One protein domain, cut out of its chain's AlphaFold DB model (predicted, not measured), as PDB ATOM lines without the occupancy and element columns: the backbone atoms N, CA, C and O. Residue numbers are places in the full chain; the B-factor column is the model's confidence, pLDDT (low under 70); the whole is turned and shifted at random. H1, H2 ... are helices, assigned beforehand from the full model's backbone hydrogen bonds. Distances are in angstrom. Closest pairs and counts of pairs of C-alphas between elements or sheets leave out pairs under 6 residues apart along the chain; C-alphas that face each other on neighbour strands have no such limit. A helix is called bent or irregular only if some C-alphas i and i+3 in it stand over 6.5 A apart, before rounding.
ATOM      1  N   TYR A 130     135.674 116.774 173.955       92.00
ATOM      2  CA  TYR A 130     135.884 115.686 173.008       92.00
ATOM      3  C   TYR A 130     134.988 114.504 173.410       92.00
ATOM      4  O   TYR A 130     135.307 113.784 174.354       92.00
ATOM      5  N   ASN A 131     133.854 114.348 172.730       92.75
ATOM      6  CA  ASN A 131     132.812 113.346 172.985       92.75
ATOM      7  C   ASN A 131     132.130 112.929 171.662       92.75
ATOM      8  O   ASN A 131     132.626 113.275 170.584       92.75
ATOM      9  N   ASP A 132     131.002 112.216 171.738       90.31
ATOM     10  CA  ASP A 132     130.247 111.772 170.558       90.31
ATOM     11  C   ASP A 132     129.886 112.918 169.613       90.31
ATOM     12  O   ASP A 132     130.262 112.863 168.442       90.31
ATOM     13  N   ASP A 133     129.240 113.976 170.111       92.06
ATOM     14  CA  ASP A 133     128.826 115.127 169.296       92.06
ATOM     15  C   ASP A 133     130.023 115.734 168.556       92.06
ATOM     16  O   ASP A 133     129.959 116.040 167.363       92.06
ATOM     17  N   PHE A 134     131.169 115.850 169.235       94.62
ATOM     18  CA  PHE A 134     132.397 116.299 168.589       94.62
ATOM     19  C   PHE A 134     132.823 115.342 167.467       94.62
ATOM     20  O   PHE A 134     133.118 115.790 166.356       94.62
ATOM     21  N   THR A 135     132.867 114.033 167.737       92.62
ATOM     22  CA  THR A 135     133.306 113.036 166.749       92.62
ATOM     23  C   THR A 135     132.377 112.910 165.548       92.62
ATOM     24  O   THR A 135     132.873 112.856 164.429       92.62
ATOM     25  N   TYR A 136     131.060 112.891 165.746       90.25
ATOM     26  CA  TYR A 136     130.102 112.658 164.666       90.25
ATOM     27  C   TYR A 136     129.792 113.931 163.880       90.25
ATOM     28  O   TYR A 136     129.755 113.894 162.649       90.25
ATOM     29  N   ASP A 137     129.625 115.070 164.558       91.69
ATOM     30  CA  ASP A 137     129.146 116.281 163.890       91.69
ATOM     31  C   ASP A 137     130.279 117.196 163.433       91.69
ATOM     32  O   ASP A 137     130.149 117.893 162.420       91.69
ATOM     33  N   LEU A 138     131.388 117.244 164.182       95.31
ATOM     34  CA  LEU A 138     132.459 118.204 163.918       95.31
ATOM     35  C   LEU A 138     133.618 117.589 163.150       95.31
ATOM     36  O   LEU A 138     134.055 118.200 162.178       95.31
ATOM     37  N   VAL A 139     134.113 116.408 163.527       96.06
ATOM     38  CA  VAL A 139     135.308 115.830 162.884       96.06
ATOM     39  C   VAL A 139     135.173 115.732 161.358       96.06
ATOM     40  O   VAL A 139     136.087 116.222 160.693       96.06
ATOM     41  N   PRO A 140     134.062 115.253 160.760       93.94
ATOM     42  CA  PRO A 140     133.925 115.228 159.299       93.94
ATOM     43  C   PRO A 140     134.011 116.621 158.651       93.94
ATOM     44  O   PRO A 140     134.572 116.796 157.569       93.94
ATOM     45  N   LEU A 141     133.490 117.650 159.326       95.62
ATOM     46  CA  LEU A 141     133.583 119.037 158.860       95.62
ATOM     47  C   LEU A 141     135.010 119.585 158.981       95.62
ATOM     48  O   LEU A 141     135.440 120.396 158.159       95.62
ATOM     49  N   LEU A 142     135.746 119.157 160.006       97.69
ATOM     50  CA  LEU A 142     137.129 119.555 160.237       97.69
ATOM     51  C   LEU A 142     138.084 118.878 159.263       97.69
ATOM     52  O   LEU A 142     138.958 119.555 158.719       97.69
ATOM     53  N   THR A 143     137.899 117.589 158.976       97.31
ATOM     54  CA  THR A 143     138.723 116.889 157.988       97.31
ATOM     55  C   THR A 143     138.533 117.502 156.610       97.31
ATOM     56  O   THR A 143     139.534 117.718 155.928       97.31
ATOM     57  N   TYR A 144     137.311 117.899 156.228       97.62
ATOM     58  CA  TYR A 144     137.047 118.627 154.977       97.62
ATOM     59  C   TYR A 144     137.982 119.833 154.773       97.62
ATOM     60  O   TYR A 144     138.375 120.117 153.645       97.62
ATOM     61  N   THR A 145     138.397 120.531 155.838       98.12
ATOM     62  CA  THR A 145     139.256 121.724 155.714       98.12
ATOM     63  C   THR A 145     140.644 121.430 155.144       98.12
ATOM     64  O   THR A 145     141.255 122.327 154.560       98.12
ATOM     65  N   ARG A 146     141.151 120.197 155.316       97.81
ATOM     66  CA  ARG A 146     142.524 119.781 154.972       97.81
ATOM     67  C   ARG A 146     143.597 120.799 155.400       97.81
ATOM     68  O   ARG A 146     144.617 120.950 154.731       97.81
ATOM     69  N   ASN A 147     143.350 121.541 156.478       97.94
ATOM     70  CA  ASN A 147     144.301 122.498 157.025       97.94
ATOM     71  C   ASN A 147     145.205 121.782 158.036       97.94
ATOM     72  O   ASN A 147     144.718 121.074 158.919       97.94
ATOM     73  N   ARG A 148     146.522 121.981 157.908       97.25
ATOM     74  CA  ARG A 148     147.536 121.277 158.704       97.25
ATOM     75  C   ARG A 148     147.356 121.475 160.209       97.25
ATOM     76  O   ARG A 148     147.388 120.494 160.938       97.25
ATOM     77  N   GLU A 149     147.112 122.699 160.674       97.69
ATOM     78  CA  GLU A 149     146.981 122.977 162.114       97.69
ATOM     79  C   GLU A 149     145.742 122.301 162.720       97.69
ATOM     80  O   GLU A 149     145.762 121.843 163.864       97.69
ATOM     81  N   ILE A 150     144.656 122.214 161.945       98.25
ATOM     82  CA  ILE A 150     143.439 121.503 162.352       98.25
ATOM     83  C   ILE A 150     143.708 119.999 162.420       98.25
ATOM     84  O   ILE A 150     143.325 119.360 163.398       98.25
ATOM     85  N   PHE A 151     144.404 119.433 161.432       98.19
ATOM     86  CA  PHE A 151     144.788 118.021 161.443       98.19
ATOM     87  C   PHE A 151     145.750 117.689 162.583       98.19
ATOM     88  O   PHE A 151     145.538 116.694 163.270       98.19
ATOM     89  N   ASP A 152     146.736 118.540 162.864       98.00
ATOM     90  CA  ASP A 152     147.639 118.373 164.006       98.00
ATOM     91  C   ASP A 152     146.853 118.279 165.324       98.00
ATOM     92  O   ASP A 152     147.169 117.451 166.182       98.00
ATOM     93  N   TYR A 153     145.797 119.085 165.466       97.62
ATOM     94  CA  TYR A 153     144.897 119.034 166.614       97.62
ATOM     95  C   TYR A 153     144.044 117.756 166.651       97.62
ATOM     96  O   TYR A 153     143.953 117.122 167.702       97.62
ATOM     97  N   LEU A 154     143.463 117.326 165.526       97.69
ATOM     98  CA  LEU A 154     142.712 116.062 165.453       97.69
ATOM     99  C   LEU A 154     143.600 114.853 165.779       97.69
ATOM    100  O   LEU A 154     143.206 113.970 166.544       97.69
ATOM    101  N   ILE A 155     144.831 114.835 165.268       97.44
ATOM    102  CA  ILE A 155     145.834 113.814 165.582       97.44
ATOM    103  C   ILE A 155     146.158 113.848 167.076       97.44
ATOM    104  O   ILE A 155     146.164 112.806 167.727       97.44
ATOM    105  N   GLU A 156     146.375 115.031 167.656       96.62
ATOM    106  CA  GLU A 156     146.607 115.173 169.093       96.62
ATOM    107  C   GLU A 156     145.456 114.600 169.933       96.62
ATOM    108  O   GLU A 156     145.722 113.905 170.917       96.62
ATOM    109  N   LEU A 157     144.201 114.840 169.540       96.06
ATOM    110  CA  LEU A 157     143.035 114.231 170.183       96.06
ATOM    111  C   LEU A 157     143.040 112.704 170.032       96.06
ATOM    112  O   LEU A 157     142.878 112.003 171.026       96.06
ATOM    113  N   THR A 158     143.321 112.186 168.831       96.44
ATOM    114  CA  THR A 158     143.386 110.736 168.550       96.44
ATOM    115  C   THR A 158     144.405 110.021 169.440       96.44
ATOM    116  O   THR A 158     144.190 108.896 169.895       96.44
ATOM    117  N   LEU A 159     145.547 110.665 169.695       96.25
ATOM    118  CA  LEU A 159     146.633 110.107 170.501       96.25
ATOM    119  C   LEU A 159     146.305 110.013 171.998       96.25
ATOM    120  O   LEU A 159     147.017 109.310 172.722       96.25
ATOM    121  N   ARG A 160     145.256 110.700 172.465       93.38
ATOM    122  CA  ARG A 160     144.810 110.687 173.859       93.38
ATOM    123  C   ARG A 160     143.730 109.614 174.038       93.38
ATOM    124  O   ARG A 160     142.745 109.641 173.306       93.38
ATOM    125  N   PRO A 161     143.875 108.688 175.000       89.88
ATOM    126  CA  PRO A 161     142.767 107.829 175.405       89.88
ATOM    127  C   PRO A 161     141.588 108.680 175.879       89.88
ATOM    128  O   PRO A 161     141.782 109.577 176.703       89.88
ATOM    129  N   ASN A 162     140.388 108.410 175.370       89.06
ATOM    130  CA  ASN A 162     139.182 109.126 175.774       89.06
ATOM    131  C   ASN A 162     137.948 108.226 175.673       89.06
ATOM    132  O   ASN A 162     137.523 107.919 174.569       89.06
ATOM    133  N   GLN A 163     137.358 107.860 176.813       87.06
ATOM    134  CA  GLN A 163     136.178 106.994 176.897       87.06
ATOM    135  C   GLN A 163     134.862 107.777 177.060       87.06
ATOM    136  O   GLN A 163     133.986 107.350 177.808       87.06
ATOM    137  N   ASN A 164     134.727 108.931 176.402       90.19
ATOM    138  CA  ASN A 164     133.519 109.769 176.445       90.19
ATOM    139  C   ASN A 164     132.592 109.562 175.233       90.19
ATOM    140  O   ASN A 164     131.732 110.404 174.983       90.19
ATOM    141  N   CYS A 165     132.788 108.487 174.466       89.94
ATOM    142  CA  CYS A 165     131.958 108.159 173.311       89.94
ATOM    143  C   CYS A 165     131.115 106.908 173.566       89.94
ATOM    144  O   CYS A 165     131.507 106.034 174.343       89.94
ATOM    145  N   LEU A 166     129.966 106.812 172.908       88.38
ATOM    146  CA  LEU A 166     129.011 105.721 173.048       88.38
ATOM    147  C   LEU A 166     129.239 104.629 171.990       88.38
ATOM    148  O   LEU A 166     129.622 104.929 170.852       88.38
ATOM    149  N   PRO A 167     129.007 103.347 172.336       86.75
ATOM    150  CA  PRO A 167     129.031 102.261 171.367       86.75
ATOM    151  C   PRO A 167     128.076 102.509 170.182       86.75
ATOM    152  O   PRO A 167     127.020 103.114 170.361       86.75
ATOM    153  N   PRO A 168     128.394 101.999 168.975       81.50
ATOM    154  CA  PRO A 168     127.480 102.062 167.832       81.50
ATOM    155  C   PRO A 168     126.165 101.309 168.053       81.50
ATOM    156  O   PRO A 168     125.139 101.701 167.501       81.50
ATOM    157  N   ASP A 169     126.206 100.207 168.804       84.31
ATOM    158  CA  ASP A 169     125.019  99.428 169.137       84.31
ATOM    159  C   ASP A 169     124.254 100.132 170.271       84.31
ATOM    160  O   ASP A 169     124.781 100.215 171.383       84.31
ATOM    161  N   PRO A 170     123.015 100.607 170.040       80.19
ATOM    162  CA  PRO A 170     122.219 101.275 171.069       80.19
ATOM    163  C   PRO A 170     121.831 100.351 172.235       80.19
ATOM    164  O   PRO A 170     121.335 100.834 173.253       80.19
ATOM    165  N   HIS A 171     122.010  99.036 172.092       82.25
ATOM    166  CA  HIS A 171     121.797  98.053 173.151       82.25
ATOM    167  C   HIS A 171     123.077  97.694 173.913       82.25
ATOM    168  O   HIS A 171     122.991  97.038 174.952       82.25
ATOM    169  N   ALA A 172     124.249  98.111 173.429       84.12
ATOM    170  CA  ALA A 172     125.499  97.930 174.145       84.12
ATOM    171  C   ALA A 172     125.655  99.022 175.211       84.12
ATOM    172  O   ALA A 172     125.570 100.216 174.934       84.12
ATOM    173  N   GLU A 173     125.895  98.604 176.451       84.62
ATOM    174  CA  GLU A 173     126.148  99.521 177.559       84.62
ATOM    175  C   GLU A 173     127.623  99.937 177.628       84.62
ATOM    176  O   GLU A 173     128.527  99.207 177.214       84.62
ATOM    177  N   GLY A 174     127.869 101.095 178.239       87.06
ATOM    178  CA  GLY A 174     129.207 101.586 178.555       87.06
ATOM    179  C   GLY A 174     129.697 102.661 177.595       87.06
ATOM    180  O   GLY A 174     128.917 103.301 176.894       87.06
ATOM    181  N   SER A 175     131.007 102.886 177.612       90.19
ATOM    182  CA  SER A 175     131.661 103.875 176.769       90.19
ATOM    183  C   SER A 175     132.868 103.291 176.044       90.19
ATOM    184  O   SER A 175     133.516 102.347 176.505       90.19
ATOM    185  N   ILE A 176     133.149 103.847 174.872       91.75
ATOM    186  CA  ILE A 176     134.218 103.434 173.967       91.75
ATOM    187  C   ILE A 176     135.213 104.568 173.750       91.75
ATOM    188  O   ILE A 176     134.939 105.731 174.046       91.75
ATOM    189  N   ASP A 177     136.386 104.217 173.220       94.69
ATOM    190  CA  ASP A 177     137.400 105.207 172.885       94.69
ATOM    191  C   ASP A 177     136.943 106.045 171.677       94.69
ATOM    192  O   ASP A 177     136.755 105.515 170.579       94.69
ATOM    193  N   CYS A 178     136.804 107.359 171.854       94.44
ATOM    194  CA  CYS A 178     136.466 108.296 170.779       94.44
ATOM    195  C   CYS A 178     137.467 108.255 169.607       94.44
ATOM    196  O   CYS A 178     137.159 108.693 168.493       94.44
ATOM    197  N   GLY A 179     138.672 107.721 169.836       94.81
ATOM    198  CA  GLY A 179     139.669 107.472 168.805       94.81
ATOM    199  C   GLY A 179     139.184 106.539 167.693       94.81
ATOM    200  O   GLY A 179     139.656 106.682 166.569       94.81
ATOM    201  N   TYR A 180     138.214 105.652 167.958       93.56
ATOM    202  CA  TYR A 180     137.649 104.749 166.945       93.56
ATOM    203  C   TYR A 180     136.963 105.497 165.797       93.56
ATOM    204  O   TYR A 180     137.158 105.162 164.636       93.56
ATOM    205  N   ARG A 181     136.229 106.570 166.099       90.88
ATOM    206  CA  ARG A 181     135.591 107.410 165.069       90.88
ATOM    207  C   ARG A 181     136.568 108.346 164.383       90.88
ATOM    208  O   ARG A 181     136.440 108.666 163.203       90.88
ATOM    209  N   MET A 182     137.574 108.775 165.134       94.50
ATOM    210  CA  MET A 182     138.615 109.641 164.609       94.50
ATOM    211  C   MET A 182     139.451 108.922 163.543       94.50
ATOM    212  O   MET A 182     139.734 109.515 162.507       94.50
ATOM    213  N   MET A 183     139.799 107.646 163.749       95.06
ATOM    214  CA  MET A 183     140.541 106.873 162.746       95.06
ATOM    215  C   MET A 183     139.748 106.672 161.448       95.06
ATOM    216  O   MET A 183     140.324 106.879 160.387       95.06
ATOM    217  N   GLU A 184     138.439 106.403 161.508       93.56
ATOM    218  CA  GLU A 184     137.574 106.328 160.314       93.56
ATOM    219  C   GLU A 184     137.523 107.662 159.554       93.56
ATOM    220  O   GLU A 184     137.574 107.695 158.329       93.56
ATOM    221  N   SER A 185     137.478 108.786 160.274       94.31
ATOM    222  CA  SER A 185     137.438 110.115 159.648       94.31
ATOM    223  C   SER A 185     138.780 110.547 159.048       94.31
ATOM    224  O   SER A 185     138.804 111.330 158.097       94.31
ATOM    225  N   LEU A 186     139.898 110.087 159.621       96.25
ATOM    226  CA  LEU A 186     141.255 110.416 159.177       96.25
ATOM    227  C   LEU A 186     141.760 109.488 158.064       96.25
ATOM    228  O   LEU A 186     142.538 109.933 157.222       96.25
ATOM    229  N   ALA A 187     141.314 108.232 158.039       96.19
ATOM    230  CA  ALA A 187     141.763 107.228 157.080       96.19
ATOM    231  C   ALA A 187     141.646 107.640 155.600       96.19
ATOM    232  O   ALA A 187     142.636 107.492 154.887       96.19
ATOM    233  N   PRO A 188     140.529 108.223 155.111       94.62
ATOM    234  CA  PRO A 188     140.404 108.528 153.688       94.62
ATOM    235  C   PRO A 188     141.263 109.718 153.252       94.62
ATOM    236  O   PRO A 188     141.389 109.990 152.063       94.62
ATOM    237  N   VAL A 189     141.815 110.471 154.205       96.19
ATOM    238  CA  VAL A 189     142.309 111.836 153.977       96.19
ATOM    239  C   VAL A 189     143.786 111.996 154.328       96.19
ATOM    240  O   VAL A 189     144.363 113.054 154.077       96.19
ATOM    241  N   LEU A 190     144.400 110.957 154.893       97.31
ATOM    242  CA  LEU A 190     145.828 110.862 155.161       97.31
ATOM    243  C   LEU A 190     146.457 109.842 154.211       97.31
ATOM    244  O   LEU A 190     145.971 108.721 154.086       97.31
ATOM    245  N   ARG A 191     147.552 110.223 153.549       96.88
ATOM    246  CA  ARG A 191     148.300 109.301 152.686       96.88
ATOM    247  C   ARG A 191     148.915 108.181 153.530       96.88
ATOM    248  O   ARG A 191     149.408 108.440 154.627       96.88
ATOM    249  N   ASP A 192     148.903 106.962 152.991       96.69
ATOM    250  CA  ASP A 192     149.518 105.764 153.586       96.69
ATOM    251  C   ASP A 192     149.007 105.435 155.002       96.69
ATOM    252  O   ASP A 192     149.738 104.882 155.832       96.69
ATOM    253  N   PHE A 193     147.747 105.786 155.288       97.31
ATOM    254  CA  PHE A 193     147.082 105.407 156.532       97.31
ATOM    255  C   PHE A 193     147.090 103.870 156.689       97.31
ATOM    256  O   PHE A 193     146.884 103.161 155.706       97.31
ATOM    257  N   PRO A 194     147.337 103.321 157.896       97.19
ATOM    258  CA  PRO A 194     147.685 101.903 158.066       97.19
ATOM    259  C   PRO A 194     146.538 100.907 157.837       97.19
ATOM    260  O   PRO A 194     146.773  99.703 157.914       97.19
ATOM    261  N   PHE A 195     145.321 101.385 157.586       96.50
ATOM    262  CA  PHE A 195     144.135 100.558 157.397       96.50
ATOM    263  C   PHE A 195     143.311 101.067 156.219       96.50
ATOM    264  O   PHE A 195     143.223 102.275 155.990       96.50
ATOM    265  N   GLU A 196     142.692 100.133 155.507       92.94
ATOM    266  CA  GLU A 196     141.773 100.423 154.414       92.94
ATOM    267  C   GLU A 196     140.347 100.640 154.937       92.94
ATOM    268  O   GLU A 196     139.990 100.237 156.052       92.94
ATOM    269  N   LEU A 197     139.538 101.311 154.120       91.19
ATOM    270  CA  LEU A 197     138.118 101.502 154.380       91.19
ATOM    271  C   LEU A 197     137.306 100.482 153.590       91.19
ATOM    272  O   LEU A 197     137.521 100.300 152.392       91.19
ATOM    273  N   GLY A 198     136.318  99.888 154.251       89.38
ATOM    274  CA  GLY A 198     135.309  99.071 153.604       89.38
ATOM    275  C   GLY A 198     134.339  99.905 152.754       89.38
ATOM    276  O   GLY A 198     134.322 101.142 152.812       89.38
ATOM    277  N   PRO A 199     133.447  99.252 151.984       87.12
ATOM    278  CA  PRO A 199     132.478  99.937 151.124       87.12
ATOM    279  C   PRO A 199     131.520 100.882 151.861       87.12
ATOM    280  O   PRO A 199     130.919 101.753 151.231       87.12
ATOM    281  N   SER A 200     131.336 100.691 153.172       84.94
ATOM    282  CA  SER A 200     130.453 101.524 153.991       84.94
ATOM    283  C   SER A 200     131.149 102.763 154.573       84.94
ATOM    284  O   SER A 200     130.472 103.653 155.086       84.94
ATOM    285  N   GLY A 201     132.474 102.870 154.404       83.50
ATOM    286  CA  GLY A 201     133.302 103.955 154.936       83.50
ATOM    287  C   GLY A 201     133.808 103.717 156.361       83.50
ATOM    288  O   GLY A 201     134.377 104.626 156.959       83.50
ATOM    289  N   ASP A 202     133.596 102.519 156.896       89.06
ATOM    290  CA  ASP A 202     134.181 102.002 158.130       89.06
ATOM    291  C   ASP A 202     135.569 101.401 157.878       89.06
ATOM    292  O   ASP A 202     135.908 101.057 156.746       89.06
ATOM    293  N   LEU A 203     136.391 101.270 158.921       91.75
ATOM    294  CA  LEU A 203     137.669 100.569 158.788       91.75
ATOM    295  C   LEU A 203     137.442  99.067 158.610       91.75
ATOM    296  O   LEU A 203     136.696  98.456 159.375       91.75
ATOM    297  N   GLU A 204     138.148  98.466 157.653       93.25
ATOM    298  CA  GLU A 204     138.093  97.025 157.392       93.25
ATOM    299  C   GLU A 204     138.960  96.261 158.416       93.25
ATOM    300  O   GLU A 204     140.057  95.786 158.123       93.25
ATOM    301  N   VAL A 205     138.494  96.214 159.672       93.81
ATOM    302  CA  VAL A 205     139.198  95.606 160.815       93.81
ATOM    303  C   VAL A 205     138.246  94.874 161.764       93.81
ATOM    304  O   VAL A 205     137.154  95.353 162.060       93.81
ATOM    305  N   ASP A 206     138.706  93.752 162.322       92.31
ATOM    306  CA  ASP A 206     137.929  92.955 163.288       92.31
ATOM    307  C   ASP A 206     138.134  93.397 164.754       92.31
ATOM    308  O   ASP A 206     137.267  93.193 165.602       92.31
ATOM    309  N   ASP A 207     139.286  94.003 165.075       94.75
ATOM    310  CA  ASP A 207     139.675  94.409 166.435       94.75
ATOM    311  C   ASP A 207     140.006  95.910 166.473       94.75
ATOM    312  O   ASP A 207     141.148  96.336 166.289       94.75
ATOM    313  N   TYR A 208     138.980  96.728 166.720       93.62
ATOM    314  CA  TYR A 208     139.094  98.185 166.859       93.62
ATOM    315  C   TYR A 208     140.090  98.629 167.953       93.62
ATOM    316  O   TYR A 208     140.887  99.537 167.693       93.62
ATOM    317  N   PRO A 209     140.103  98.030 169.164       95.25
ATOM    318  CA  PRO A 209     141.136  98.302 170.163       95.25
ATOM    319  C   PRO A 209     142.572  98.106 169.651       95.25
ATOM    320  O   PRO A 209     143.432  98.968 169.880       95.25
ATOM    321  N   ALA A 210     142.846  96.995 168.959       97.31
ATOM    322  CA  ALA A 210     144.155  96.733 168.365       97.31
ATOM    323  C   ALA A 210     144.465  97.721 167.230       97.31
ATOM    324  O   ALA A 210     145.540  98.330 167.231       97.31
ATOM    325  N   ALA A 211     143.501  97.968 166.340       97.50
ATOM    326  CA  ALA A 211     143.638  98.912 165.234       97.50
ATOM    327  C   ALA A 211     143.969 100.328 165.734       97.50
ATOM    328  O   ALA A 211     144.941 100.938 165.290       97.50
ATOM    329  N   LEU A 212     143.254 100.835 166.746       97.25
ATOM    330  CA  LEU A 212     143.525 102.155 167.322       97.25
ATOM    331  C   LEU A 212     144.926 102.241 167.941       97.25
ATOM    332  O   LEU A 212     145.581 103.284 167.867       97.25
ATOM    333  N   LYS A 213     145.420 101.159 168.554       97.75
ATOM    334  CA  LYS A 213     146.795 101.113 169.071       97.75
ATOM    335  C   LYS A 213     147.812 101.257 167.938       97.75
ATOM    336  O   LYS A 213     148.768 102.018 168.090       97.75
ATOM    337  N   GLU A 214     147.603 100.569 166.820       98.06
ATOM    338  CA  GLU A 214     148.461 100.661 165.636       98.06
ATOM    339  C   GLU A 214     148.387 102.040 164.977       98.06
ATOM    340  O   GLU A 214     149.432 102.658 164.758       98.06
ATOM    341  N   VAL A 215     147.184 102.591 164.791       98.19
ATOM    342  CA  VAL A 215     146.972 103.965 164.304       98.19
ATOM    343  C   VAL A 215     147.707 104.969 165.192       98.19
ATOM    344  O   VAL A 215     148.427 105.828 164.692       98.19
ATOM    345  N   ARG A 216     147.607 104.855 166.522       98.31
ATOM    346  CA  ARG A 216     148.322 105.746 167.453       98.31
ATOM    347  C   ARG A 216     149.842 105.625 167.328       98.31
ATOM    348  O   ARG A 216     150.541 106.623 167.505       98.31
ATOM    349  N   ILE A 217     150.376 104.434 167.056       98.31
ATOM    350  CA  ILE A 217     151.813 104.235 166.805       98.31
ATOM    351  C   ILE A 217     152.212 104.890 165.480       98.31
ATOM    352  O   ILE A 217     153.197 105.631 165.447       98.31
ATOM    353  N   TRP A 218     151.438 104.657 164.420       98.31
ATOM    354  CA  TRP A 218     151.655 105.240 163.098       98.31
ATOM    355  C   TRP A 218     151.614 106.773 163.148       98.31
ATOM    356  O   TRP A 218     152.585 107.421 162.767       98.31
ATOM    357  N   LEU A 219     150.580 107.359 163.760       98.00
ATOM    358  CA  LEU A 219     150.430 108.808 163.935       98.00
ATOM    359  C   LEU A 219     151.573 109.433 164.741       98.00
ATOM    360  O   LEU A 219     152.004 110.544 164.447       98.00
ATOM    361  N   LYS A 220     152.093 108.736 165.760       98.00
ATOM    362  CA  LYS A 220     153.271 109.207 166.509       98.00
ATOM    363  C   LYS A 220     154.526 109.214 165.643       98.00
ATOM    364  O   LYS A 220     155.309 110.154 165.752       98.00
ATOM    365  N   ARG A 221     154.717 108.181 164.817       98.19
ATOM    366  CA  ARG A 221     155.859 108.068 163.901       98.19
ATOM    367  C   ARG A 221     155.802 109.136 162.812       98.19
ATOM    368  O   ARG A 221     156.823 109.756 162.555       98.19
ATOM    369  N   HIS A 222     154.613 109.377 162.262       97.38
ATOM    370  CA  HIS A 222     154.404 110.278 161.132       97.38
ATOM    371  C   HIS A 222     153.970 111.696 161.514       97.38
ATOM    372  O   HIS A 222     153.554 112.489 160.676       97.38
ATOM    373  N   ARG A 223     154.060 112.067 162.797       94.06
ATOM    374  CA  ARG A 223     153.527 113.344 163.301       94.06
ATOM    375  C   ARG A 223     154.077 114.572 162.565       94.06
ATOM    376  O   ARG A 223     153.412 115.603 162.504       94.06
ATOM    377  N   GLN A 224     155.302 114.484 162.055       94.69
ATOM    378  CA  GLN A 224     155.975 115.590 161.375       94.69
ATOM    379  C   GLN A 224     155.812 115.541 159.852       94.69
ATOM    380  O   GLN A 224     155.788 116.598 159.225       94.69
ATOM    381  N   ASP A 225     155.644 114.359 159.267       96.62
ATOM    382  CA  ASP A 225     155.742 114.120 157.824       96.62
ATOM    383  C   ASP A 225     154.488 113.491 157.200       96.62
ATOM    384  O   ASP A 225     154.502 113.192 156.012       96.62
ATOM    385  N   TYR A 226     153.388 113.343 157.948       97.56
ATOM    386  CA  TYR A 226     152.123 112.908 157.364       97.56
ATOM    387  C   TYR A 226     151.678 113.853 156.241       97.56
ATOM    388  O   TYR A 226     151.800 115.084 156.330       97.56
ATOM    389  N   GLU A 227     151.106 113.261 155.197       97.81
ATOM    390  CA  GLU A 227     150.569 113.989 154.057       97.81
ATOM    391  C   GLU A 227     149.046 113.956 154.075       97.81
ATOM    392  O   GLU A 227     148.425 112.908 154.253       97.81
ATOM    393  N   ILE A 228     148.444 115.126 153.877       97.75
ATOM    394  CA  ILE A 228     147.001 115.279 153.752       97.75
ATOM    395  C   ILE A 228     146.653 115.208 152.266       97.75
ATOM    396  O   ILE A 228     147.171 115.990 151.467       97.75
ATOM    397  N   LEU A 229     145.750 114.305 151.902       96.38
ATOM    398  CA  LEU A 229     145.229 114.200 150.546       96.38
ATOM    399  C   LEU A 229     144.271 115.368 150.262       96.38
ATOM    400  O   LEU A 229     143.385 115.690 151.061       96.38
TER     401      LEU A 229
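AT A GLANCE: This is residues 130 to 229 of the 233 residues of an uncharacterized protein of Lewinellaceae bacterium SD302 (UniProt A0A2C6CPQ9). Three helices, H1, H2 and H3, run side by side as a triangular bundle, and H4 packs across H3. A long loop, residues 159 to 178, reaches to one end of the longest axis. The printed part has 100 residues with four named helices, in the order H1 H2 H3 H4, and no named strand; the class is all helix, though under half of the residues, 49, are in named elements. The whole is compact, with a radius of gyration of the C-alphas of 12.8 A, yet elongated, spanning 40 by 25 by 25 A.

HOW THE PARTS SIT: H4, residues 208 to 221, touches H3, residues 179 to 189, at a steep tilt of 57 degrees; their closest C-alphas, Tyr 180 and Leu 212, are 6.4 A apart. H3 is the hub, touching three helices. It touches H1, residues 132 to 144, the same way at a shallow tilt of 15 degrees, closest at the C-alphas of Pro 140 and Ser 185, 6.2 A. H2, residues 148 to 158, forms a helical hairpin with H3, at 32 degrees, and another with H1, at 29 degrees; H1 touches H2 with residues 139 to 143 alone. The closest C-alphas are Thr 158 and Gly 179, 5.0 A, and Leu 142 and Ile 150, 6.9 A. The packing is mostly aligned, 3 of 4 touching pairs being at a shallow tilt. H2 and H4 are close but not clearly touching; H1 and H4 are apart. Every O i to N i+4 pair is within hydrogen-bond range in H2 and H4, against 6 of 9 in H1 and 4 of 7 in H3.

IN THESE COORDINATES: H4 is 19.7 A long, ending at C-alpha 221 (155.859, 108.068, 163.901). H1, 18.3 A, begins at C-alpha 132 (130.247, 111.772, 170.558). H2 is 15.0 A and H3 15.7 A. H1 and H3 are irregular, but only just: C-alphas 137 and 140 are 6.7 A apart, 185 and 188 6.8 A.

THE WHOLE: The C-alphas farthest apart, His 171 and Asp 225, are 40.6 A apart. The links H2 to H3 and H3 to H4 are long; H1 to H2 is tight. The printed part has no cut, and no printed residue is under 70 in pLDDT.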